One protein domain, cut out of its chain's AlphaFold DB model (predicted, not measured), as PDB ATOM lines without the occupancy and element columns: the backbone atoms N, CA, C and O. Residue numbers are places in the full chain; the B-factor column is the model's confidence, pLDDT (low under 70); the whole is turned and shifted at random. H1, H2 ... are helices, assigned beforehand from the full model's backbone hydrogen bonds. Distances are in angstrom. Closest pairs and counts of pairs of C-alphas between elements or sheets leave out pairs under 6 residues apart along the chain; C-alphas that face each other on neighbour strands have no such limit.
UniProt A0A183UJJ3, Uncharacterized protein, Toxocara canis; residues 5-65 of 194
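AT A GLANCE: This is residues 5 to 65 of the 194 residues of an uncharacterized protein of Toxocara canis (UniProt A0A183UJJ3). A helical hairpin of two side-by-side helices, H2 and H3, makes one part of this domain, and H2 is its middle, with H3 along one flank. Short H4 and then H5 pack on H2, H5 about perpendicular to it, and small H1 packs on H5 at the end away from H3. The printed part has 61 residues with five named helices, H1 to H5 in chain order, and no named strand; the class is all helix. It is compact, with a radius of gyration of the C-alphas of 11.0 A and spans of 29 by 24 by 15 A.

IN THESE COORDINATES: The longest helix, H2, holds residues 13 to 27 and measures 20.8 A from C-alpha 13 at (30.161, 1.865, 32.059) to C-alpha 27 at (42.414, -10.095, 43.825). H3, residues 31 to 43, measures 18.1 A. H5, residues 56 to 64, measures 11.7 A and ends with C-alpha 64 at (33.003, -16.503, 41.223). H4 is residues 50 to 53, 5.6 A, and H1 is residues 5 to 9, 6.3 A.

HOW THE PARTS SIT: H2 is the hub, touching three helices. It forms a hairpin with H3, opposite ways at a shallow tilt of 17 degrees; their closest C-alphas, of Ala 25 and Ile 34, are 5.0 A apart. With residues 18 to 22 alone H2 touches H4, closest at the C-alphas of Ile 19 and Leu 52, 5.7 A. With residues 19 to 23 alone it touches H5, about perpendicular at 78 degrees, closest at the C-alphas of Phe 23 and Leu 56, 6.0 A. H5 touches H1, closest at the C-alphas of Glu 5 and Ala 58, 5.1 A. H3 and H5 are apart. Each O i to N i+4 pair is within hydrogen-bond range in H1, H2 and H3, and 4 of 5 in H5; H4 is too short for such a pair.

THE WHOLE: The C-alphas farthest apart, of His 43 and Gly 65, are 31.7 A apart. The printed part has no cut and no long link. Its mean pLDDT is 89.2; residues 5 to 7 and residue 65 are under 70.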
ATOM      1  N   GLU A   5      24.169  -6.772  43.101       58.56
ATOM      2  CA  GLU A   5      24.423  -7.079  41.687       58.56
ATOM      3  C   GLU A   5      23.561  -6.226  40.742       58.56
ATOM      4  O   GLU A   5      24.080  -5.663  39.780       58.56
ATOM      5  N   GLU A   6      22.270  -6.034  41.050       59.19
ATOM      6  CA  GLU A   6      21.391  -5.147  40.274       59.19
ATOM      7  C   GLU A   6      21.930  -3.710  40.317       59.19
ATOM      8  O   GLU A   6      21.998  -3.030  39.294       59.19
ATOM      9  N   LYS A   7      22.413  -3.259  41.487       69.75
ATOM     10  CA  LYS A   7      23.034  -1.932  41.622       69.75
ATOM     11  C   LYS A   7      24.278  -1.784  40.749       69.75
ATOM     12  O   LYS A   7      24.451  -0.712  40.183       69.75
ATOM     13  N   PHE A   8      25.112  -2.819  40.622       78.44
ATOM     14  CA  PHE A   8      26.275  -2.810  39.727       78.44
ATOM     15  C   PHE A   8      25.861  -2.744  38.246       78.44
ATOM     16  O   PHE A   8      26.437  -1.964  37.482       78.44
ATOM     17  N   ALA A   9      24.829  -3.491  37.844       81.06
ATOM     18  CA  ALA A   9      24.315  -3.489  36.472       81.06
ATOM     19  C   ALA A   9      23.762  -2.118  36.027       81.06
ATOM     20  O   ALA A   9      23.909  -1.753  34.862       81.06
ATOM     21  N   PHE A  10      23.191  -1.331  36.948       85.38
ATOM     22  CA  PHE A  10      22.694   0.028  36.673       85.38
ATOM     23  C   PHE A  10      23.759   1.141  36.744       85.38
ATOM     24  O   PHE A  10      23.435   2.309  36.505       85.38
ATOM     25  N   LEU A  11      25.021   0.832  37.062       88.00
ATOM     26  CA  LEU A  11      26.099   1.825  37.015       88.00
ATOM     27  C   LEU A  11      26.465   2.191  35.571       88.00
ATOM     28  O   LEU A  11      26.394   1.376  34.655       88.00
ATOM     29  N   VAL A  12      26.936   3.424  35.372       90.50
ATOM     30  CA  VAL A  12      27.498   3.842  34.079       90.50
ATOM     31  C   VAL A  12      28.763   3.028  33.739       90.50
ATOM     32  O   VAL A  12      29.526   2.701  34.656       90.50
ATOM     33  N   PRO A  13      29.059   2.754  32.451       90.00
ATOM     34  CA  PRO A  13      30.161   1.865  32.059       90.00
ATOM     35  C   PRO A  13      31.542   2.262  32.599       90.00
ATOM     36  O   PRO A  13      32.356   1.398  32.915       90.00
ATOM     37  N   SER A  14      31.808   3.562  32.766       90.50
ATOM     38  CA  SER A  14      33.050   4.054  33.377       90.50
ATOM     39  C   SER A  14      33.196   3.638  34.843       90.50
ATOM     40  O   SER A  14      34.306   3.339  35.280       90.50
ATOM     41  N   MET A  15      32.092   3.564  35.593       91.81
ATOM     42  CA  MET A  15      32.104   3.089  36.976       91.81
ATOM     43  C   MET A  15      32.207   1.571  37.065       91.81
ATOM     44  O   MET A  15      32.935   1.072  37.917       91.81
ATOM     45  N   GLN A  16      31.557   0.839  36.157       92.12
ATOM     46  CA  GLN A  16      31.722  -0.614  36.056       92.12
ATOM     47  C   GLN A  16      33.193  -0.969  35.781       92.12
ATOM     48  O   GLN A  16      33.786  -1.748  36.522       92.12
ATOM     49  N   ALA A  17      33.825  -0.298  34.810       91.75
ATOM     50  CA  ALA A  17      35.250  -0.450  34.520       91.75
ATOM     51  C   ALA A  17      36.153  -0.082  35.715       91.75
ATOM     52  O   ALA A  17      37.107  -0.803  36.003       91.75
ATOM     53  N   ALA A  18      35.842   1.001  36.439       94.12
ATOM     54  CA  ALA A  18      36.584   1.420  37.628       94.12
ATOM     55  C   ALA A  18      36.557   0.362  38.750       94.12
ATOM     56  O   ALA A  18      37.591   0.059  39.346       94.12
ATOM     57  N   ILE A  19      35.388  -0.233  39.015       94.06
ATOM     58  CA  ILE A  19      35.228  -1.280  40.035       94.06
ATOM     59  C   ILE A  19      35.937  -2.566  39.594       94.06
ATOM     60  O   ILE A  19      36.660  -3.153  40.393       94.06
ATOM     61  N   CYS A  20      35.801  -2.984  38.329       93.38
ATOM     62  CA  CYS A  20      36.502  -4.161  37.806       93.38
ATOM     63  C   CYS A  20      38.033  -4.004  37.849       93.38
ATOM     64  O   CYS A  20      38.734  -4.962  38.177       93.38
ATOM     65  N   LEU A  21      38.556  -2.801  37.577       93.94
ATOM     66  CA  LEU A  21      39.980  -2.497  37.719       93.94
ATOM     67  C   LEU A  21      40.437  -2.676  39.174       93.94
ATOM     68  O   LEU A  21      41.383  -3.426  39.420       93.94
ATOM     69  N   LEU A  22      39.737  -2.065  40.140       94.62
ATOM     70  CA  LEU A  22      40.061  -2.210  41.563       94.62
ATOM     71  C   LEU A  22      39.954  -3.669  42.030       94.62
ATOM     72  O   LEU A  22      40.853  -4.163  42.703       94.62
ATOM     73  N   PHE A  23      38.899  -4.378  41.622       94.94
ATOM     74  CA  PHE A  23      38.698  -5.797  41.921       94.94
ATOM     75  C   PHE A  23      39.866  -6.655  41.427       94.94
ATOM     76  O   PHE A  23      40.382  -7.478  42.180       94.94
ATOM     77  N   SER A  24      40.341  -6.430  40.197       93.81
ATOM     78  CA  SER A  24      41.490  -7.168  39.659       93.81
ATOM     79  C   SER A  24      42.782  -6.926  40.455       93.81
ATOM     80  O   SER A  24      43.534  -7.871  40.694       93.81
ATOM     81  N   ALA A  25      43.005  -5.695  40.927       94.56
ATOM     82  CA  ALA A  25      44.160  -5.334  41.744       94.56
ATOM     83  C   ALA A  25      44.091  -5.952  43.150       94.56
ATOM     84  O   ALA A  25      45.050  -6.582  43.591       94.56
ATOM     85  N   VAL A  26      42.935  -5.853  43.817       94.50
ATOM     86  CA  VAL A  26      42.693  -6.470  45.132       94.50
ATOM     87  C   VAL A  26      42.846  -7.991  45.055       94.50
ATOM     88  O   VAL A  26      43.556  -8.578  45.870       94.50
ATOM     89  N   ARG A  27      42.282  -8.640  44.023       93.31
ATOM     90  CA  ARG A  27      42.414 -10.095  43.825       93.31
ATOM     91  C   ARG A  27      43.860 -10.536  43.563       93.31
ATOM     92  O   ARG A  27      44.205 -11.675  43.864       93.31
ATOM     93  N   SER A  28      44.725  -9.646  43.069       92.12
ATOM     94  CA  SER A  28      46.158  -9.922  42.911       92.12
ATOM     95  C   SER A  28      46.928  -9.991  44.239       92.12
ATOM     96  O   SER A  28      48.079 -10.428  44.220       92.12
ATOM     97  N   SER A  29      46.342  -9.564  45.367       88.62
ATOM     98  CA  SER A  29      46.966  -9.599  46.706       88.62
ATOM     99  C   SER A  29      48.352  -8.930  46.783       88.62
ATOM    100  O   SER A  29      49.212  -9.350  47.554       88.62
ATOM    101  N   SER A  30      48.584  -7.902  45.960       95.81
ATOM    102  CA  SER A  30      49.841  -7.152  45.888       95.81
ATOM    103  C   SER A  30      49.581  -5.682  46.200       95.81
ATOM    104  O   SER A  30      48.907  -4.993  45.431       95.81
ATOM    105  N   ASP A  31      50.138  -5.207  47.314       95.00
ATOM    106  CA  ASP A  31      49.943  -3.837  47.803       95.00
ATOM    107  C   ASP A  31      50.393  -2.783  46.777       95.00
ATOM    108  O   ASP A  31      49.708  -1.778  46.587       95.00
ATOM    109  N   ASP A  32      51.484  -3.040  46.046       94.69
ATOM    110  CA  ASP A  32      51.980  -2.157  44.981       94.69
ATOM    111  C   ASP A  32      50.963  -2.006  43.835       94.69
ATOM    112  O   ASP A  32      50.726  -0.901  43.339       94.69
ATOM    113  N   ILE A  33      50.330  -3.112  43.422       95.19
ATOM    114  CA  ILE A  33      49.327  -3.125  42.348       95.19
ATOM    115  C   ILE A  33      48.038  -2.439  42.818       95.19
ATOM    116  O   ILE A  33      47.450  -1.666  42.058       95.19
ATOM    117  N   ILE A  34      47.629  -2.659  44.071       95.88
ATOM    118  CA  ILE A  34      46.475  -1.988  44.687       95.88
ATOM    119  C   ILE A  34      46.718  -0.475  44.752       95.88
ATOM    120  O   ILE A  34      45.897   0.290  44.248       95.88
ATOM    121  N   ALA A  35      47.870  -0.031  45.261       95.38
ATOM    122  CA  ALA A  35      48.226   1.386  45.328       95.38
ATOM    123  C   ALA A  35      48.295   2.044  43.934       95.38
ATOM    124  O   ALA A  35      47.806   3.161  43.746       95.38
ATOM    125  N   CYS A  36      48.838   1.346  42.929       95.12
ATOM    126  CA  CYS A  36      48.834   1.821  41.542       95.12
ATOM    127  C   CYS A  36      47.412   1.943  40.969       95.12
ATOM    128  O   CYS A  36      47.112   2.927  40.288       95.12
ATOM    129  N   ALA A  37      46.530   0.981  41.257       95.44
ATOM    130  CA  ALA A  37      45.135   1.020  40.825       95.44
ATOM    131  C   ALA A  37      44.366   2.167  41.498       95.44
ATOM    132  O   ALA A  37      43.716   2.944  40.802       95.44
ATOM    133  N   GLU A  38      44.492   2.344  42.817       95.00
ATOM    134  CA  GLU A  38      43.894   3.468  43.552       95.00
ATOM    135  C   GLU A  38      44.368   4.826  43.020       95.00
ATOM    136  O   GLU A  38      43.554   5.723  42.779       95.00
ATOM    137  N   HIS A  39      45.670   4.968  42.758       95.44
ATOM    138  CA  HIS A  39      46.239   6.173  42.162       95.44
ATOM    139  C   HIS A  39      45.675   6.435  40.752       95.44
ATOM    140  O   HIS A  39      45.288   7.563  40.434       95.44
ATOM    141  N   ALA A  40      45.563   5.405  39.905       92.81
ATOM    142  CA  ALA A  40      44.959   5.530  38.578       92.81
ATOM    143  C   ALA A  40      43.469   5.919  38.651       92.81
ATOM    144  O   ALA A  40      43.027   6.814  37.927       92.81
ATOM    145  N   LEU A  41      42.703   5.309  39.560       94.44
ATOM    146  CA  LEU A  41      41.288   5.610  39.794       94.44
ATOM    147  C   LEU A  41      41.083   7.070  40.219       94.44
ATOM    148  O   LEU A  41      40.236   7.768  39.655       94.44
ATOM    149  N   PHE A  42      41.913   7.559  41.142       94.12
ATOM    150  CA  PHE A  42      41.823   8.925  41.647       94.12
ATOM    151  C   PHE A  42      42.270   9.979  40.624       94.12
ATOM    152  O   PHE A  42      41.608  11.006  40.461       94.12
ATOM    153  N   HIS A  43      43.366   9.743  39.895       93.19
ATOM    154  CA  HIS A  43      43.944  10.751  38.998       93.19
ATOM    155  C   HIS A  43      43.390  10.719  37.566       93.19
ATOM    156  O   HIS A  43      43.177  11.788  36.984       93.19
ATOM    157  N   VAL A  44      43.136   9.531  37.006       88.88
ATOM    158  CA  VAL A  44      42.645   9.355  35.626       88.88
ATOM    159  C   VAL A  44      41.121   9.360  35.590       88.88
ATOM    160  O   VAL A  44      40.527  10.163  34.874       88.88
ATOM    161  N   LEU A  45      40.485   8.505  36.395       87.69
ATOM    162  CA  LEU A  45      39.025   8.331  36.399       87.69
ATOM    163  C   LEU A  45      38.297   9.302  37.346       87.69
ATOM    164  O   LEU A  45      37.069   9.350  37.339       87.69
ATOM    165  N   ARG A  46      39.043  10.103  38.124       91.19
ATOM    166  CA  ARG A  46      38.524  11.104  39.080       91.19
ATOM    167  C   ARG A  46      37.519  10.527  40.078       91.19
ATOM    168  O   ARG A  46      36.605  11.220  40.520       91.19
ATOM    169  N   CYS A  47      37.721   9.267  40.451       89.38
ATOM    170  CA  CYS A  47      36.889   8.547  41.399       89.38
ATOM    171  C   CYS A  47      37.638   8.327  42.720       89.38
ATOM    172  O   CYS A  47      38.814   7.972  42.707       89.38
ATOM    173  N   ASP A  48      36.962   8.506  43.858       92.69
ATOM    174  CA  ASP A  48      37.502   8.070  45.149       92.69
ATOM    175  C   ASP A  48      37.400   6.534  45.238       92.69
ATOM    176  O   ASP A  48      36.278   6.015  45.274       92.69
ATOM    177  N   PRO A  49      38.523   5.785  45.294       89.69
ATOM    178  CA  PRO A  49      38.492   4.324  45.367       89.69
ATOM    179  C   PRO A  49      37.707   3.805  46.583       89.69
ATOM    180  O   PRO A  49      37.121   2.726  46.505       89.69
ATOM    181  N   LYS A  50      37.578   4.587  47.667       92.38
ATOM    182  CA  LYS A  50      36.768   4.231  48.850       92.38
ATOM    183  C   LYS A  50      35.300   3.976  48.519       92.38
ATOM    184  O   LYS A  50      34.674   3.132  49.155       92.38
ATOM    185  N   MET A  51      34.764   4.655  47.505       90.06
ATOM    186  CA  MET A  51      33.394   4.443  47.027       90.06
ATOM    187  C   MET A  51      33.219   3.100  46.304       90.06
ATOM    188  O   MET A  51      32.094   2.625  46.174       90.06
ATOM    189  N   LEU A  52      34.311   2.493  45.828       90.62
ATOM    190  CA  LEU A  52      34.306   1.293  44.986       90.62
ATOM    191  C   LEU A  52      34.465   0.006  45.791       90.62
ATOM    192  O   LEU A  52      33.900  -1.013  45.402       90.62
ATOM    193  N   TYR A  53      35.145   0.061  46.942       92.19
ATOM    194  CA  TYR A  53      35.270  -1.080  47.857       92.19
ATOM    195  C   TYR A  53      33.909  -1.684  48.245       92.19
ATOM    196  O   TYR A  53      33.782  -2.903  48.326       92.19
ATOM    197  N   GLY A  54      32.866  -0.856  48.383       89.00
ATOM    198  CA  GLY A  54      31.496  -1.310  48.658       89.00
ATOM    199  C   GLY A  54      30.819  -2.102  47.527       89.00
ATOM    200  O   GLY A  54      29.785  -2.713  47.769       89.00
ATOM    201  N   TYR A  55      31.383  -2.116  46.314       89.12
ATOM    202  CA  TYR A  55      30.871  -2.881  45.170       89.12
ATOM    203  C   TYR A  55      31.696  -4.140  44.862       89.12
ATOM    204  O   TYR A  55      31.275  -4.946  44.032       89.12
ATOM    205  N   LEU A  56      32.843  -4.349  45.523       90.50
ATOM    206  CA  LEU A  56      33.713  -5.495  45.235       90.50
ATOM    207  C   LEU A  56      32.999  -6.829  45.477       90.50
ATOM    208  O   LEU A  56      33.058  -7.687  44.608       90.50
ATOM    209  N   GLY A  57      32.233  -6.963  46.565       86.69
ATOM    210  CA  GLY A  57      31.438  -8.170  46.854       86.69
ATOM    211  C   GLY A  57      30.231  -8.394  45.926       86.69
ATOM    212  O   GLY A  57      29.642  -9.476  45.926       86.69
ATOM    213  N   ALA A  58      29.841  -7.399  45.119       85.81
ATOM    214  CA  ALA A  58      28.886  -7.596  44.027       85.81
ATOM    215  C   ALA A  58      29.597  -8.148  42.780       85.81
ATOM    216  O   ALA A  58      29.097  -9.076  42.153       85.81
ATOM    217  N   VAL A  59      30.792  -7.635  42.460       88.56
ATOM    218  CA  VAL A  59      31.620  -8.150  41.355       88.56
ATOM    219  C   VAL A  59      32.154  -9.552  41.655       88.56
ATOM    220  O   VAL A  59      32.119 -10.400  40.774       88.56
ATOM    221  N   GLU A  60      32.563  -9.831  42.891       89.56
ATOM    222  CA  GLU A  60      32.986 -11.158  43.359       89.56
ATOM    223  C   GLU A  60      31.899 -12.210  43.101       89.56
ATOM    224  O   GLU A  60      32.164 -13.235  42.485       89.56
ATOM    225  N   ARG A  61      30.636 -11.915  43.442       84.94
ATOM    226  CA  ARG A  61      29.505 -12.819  43.167       84.94
ATOM    227  C   ARG A  61      29.229 -13.030  41.679       84.94
ATOM    228  O   ARG A  61      28.877 -14.141  41.295       84.94
ATOM    229  N   VAL A  62      29.430 -12.008  40.846       84.25
ATOM    230  CA  VAL A  62      29.317 -12.122  39.377       84.25
ATOM    231  C   VAL A  62      30.475 -12.928  38.774       84.25
ATOM    232  O   VAL A  62      30.273 -13.630  37.788       84.25
ATOM    233  N   VAL A  63      31.681 -12.837  39.345       85.56
ATOM    234  CA  VAL A  63      32.900 -13.487  38.827       85.56
ATOM    235  C   VAL A  63      33.038 -14.934  39.304       85.56
ATOM    236  O   VAL A  63      33.334 -15.807  38.493       85.56
ATOM    237  N   ASP A  64      32.826 -15.187  40.596       84.12
ATOM    238  CA  ASP A  64      33.003 -16.503  41.223       84.12
ATOM    239  C   ASP A  64      31.694 -17.319  41.268       84.12
ATOM    240  O   ASP A  64      31.722 -18.518  41.537       84.12
ATOM    241  N   GLY A  65      30.557 -16.684  40.949       64.69
ATOM    242  CA  GLY A  65      29.362 -17.317  40.387       64.69
ATOM    243  C   GLY A  65      28.851 -18.563  41.106       64.69
ATOM    244  O   GLY A  65      28.916 -19.663  40.552       64.69
TER     245      GLY A  65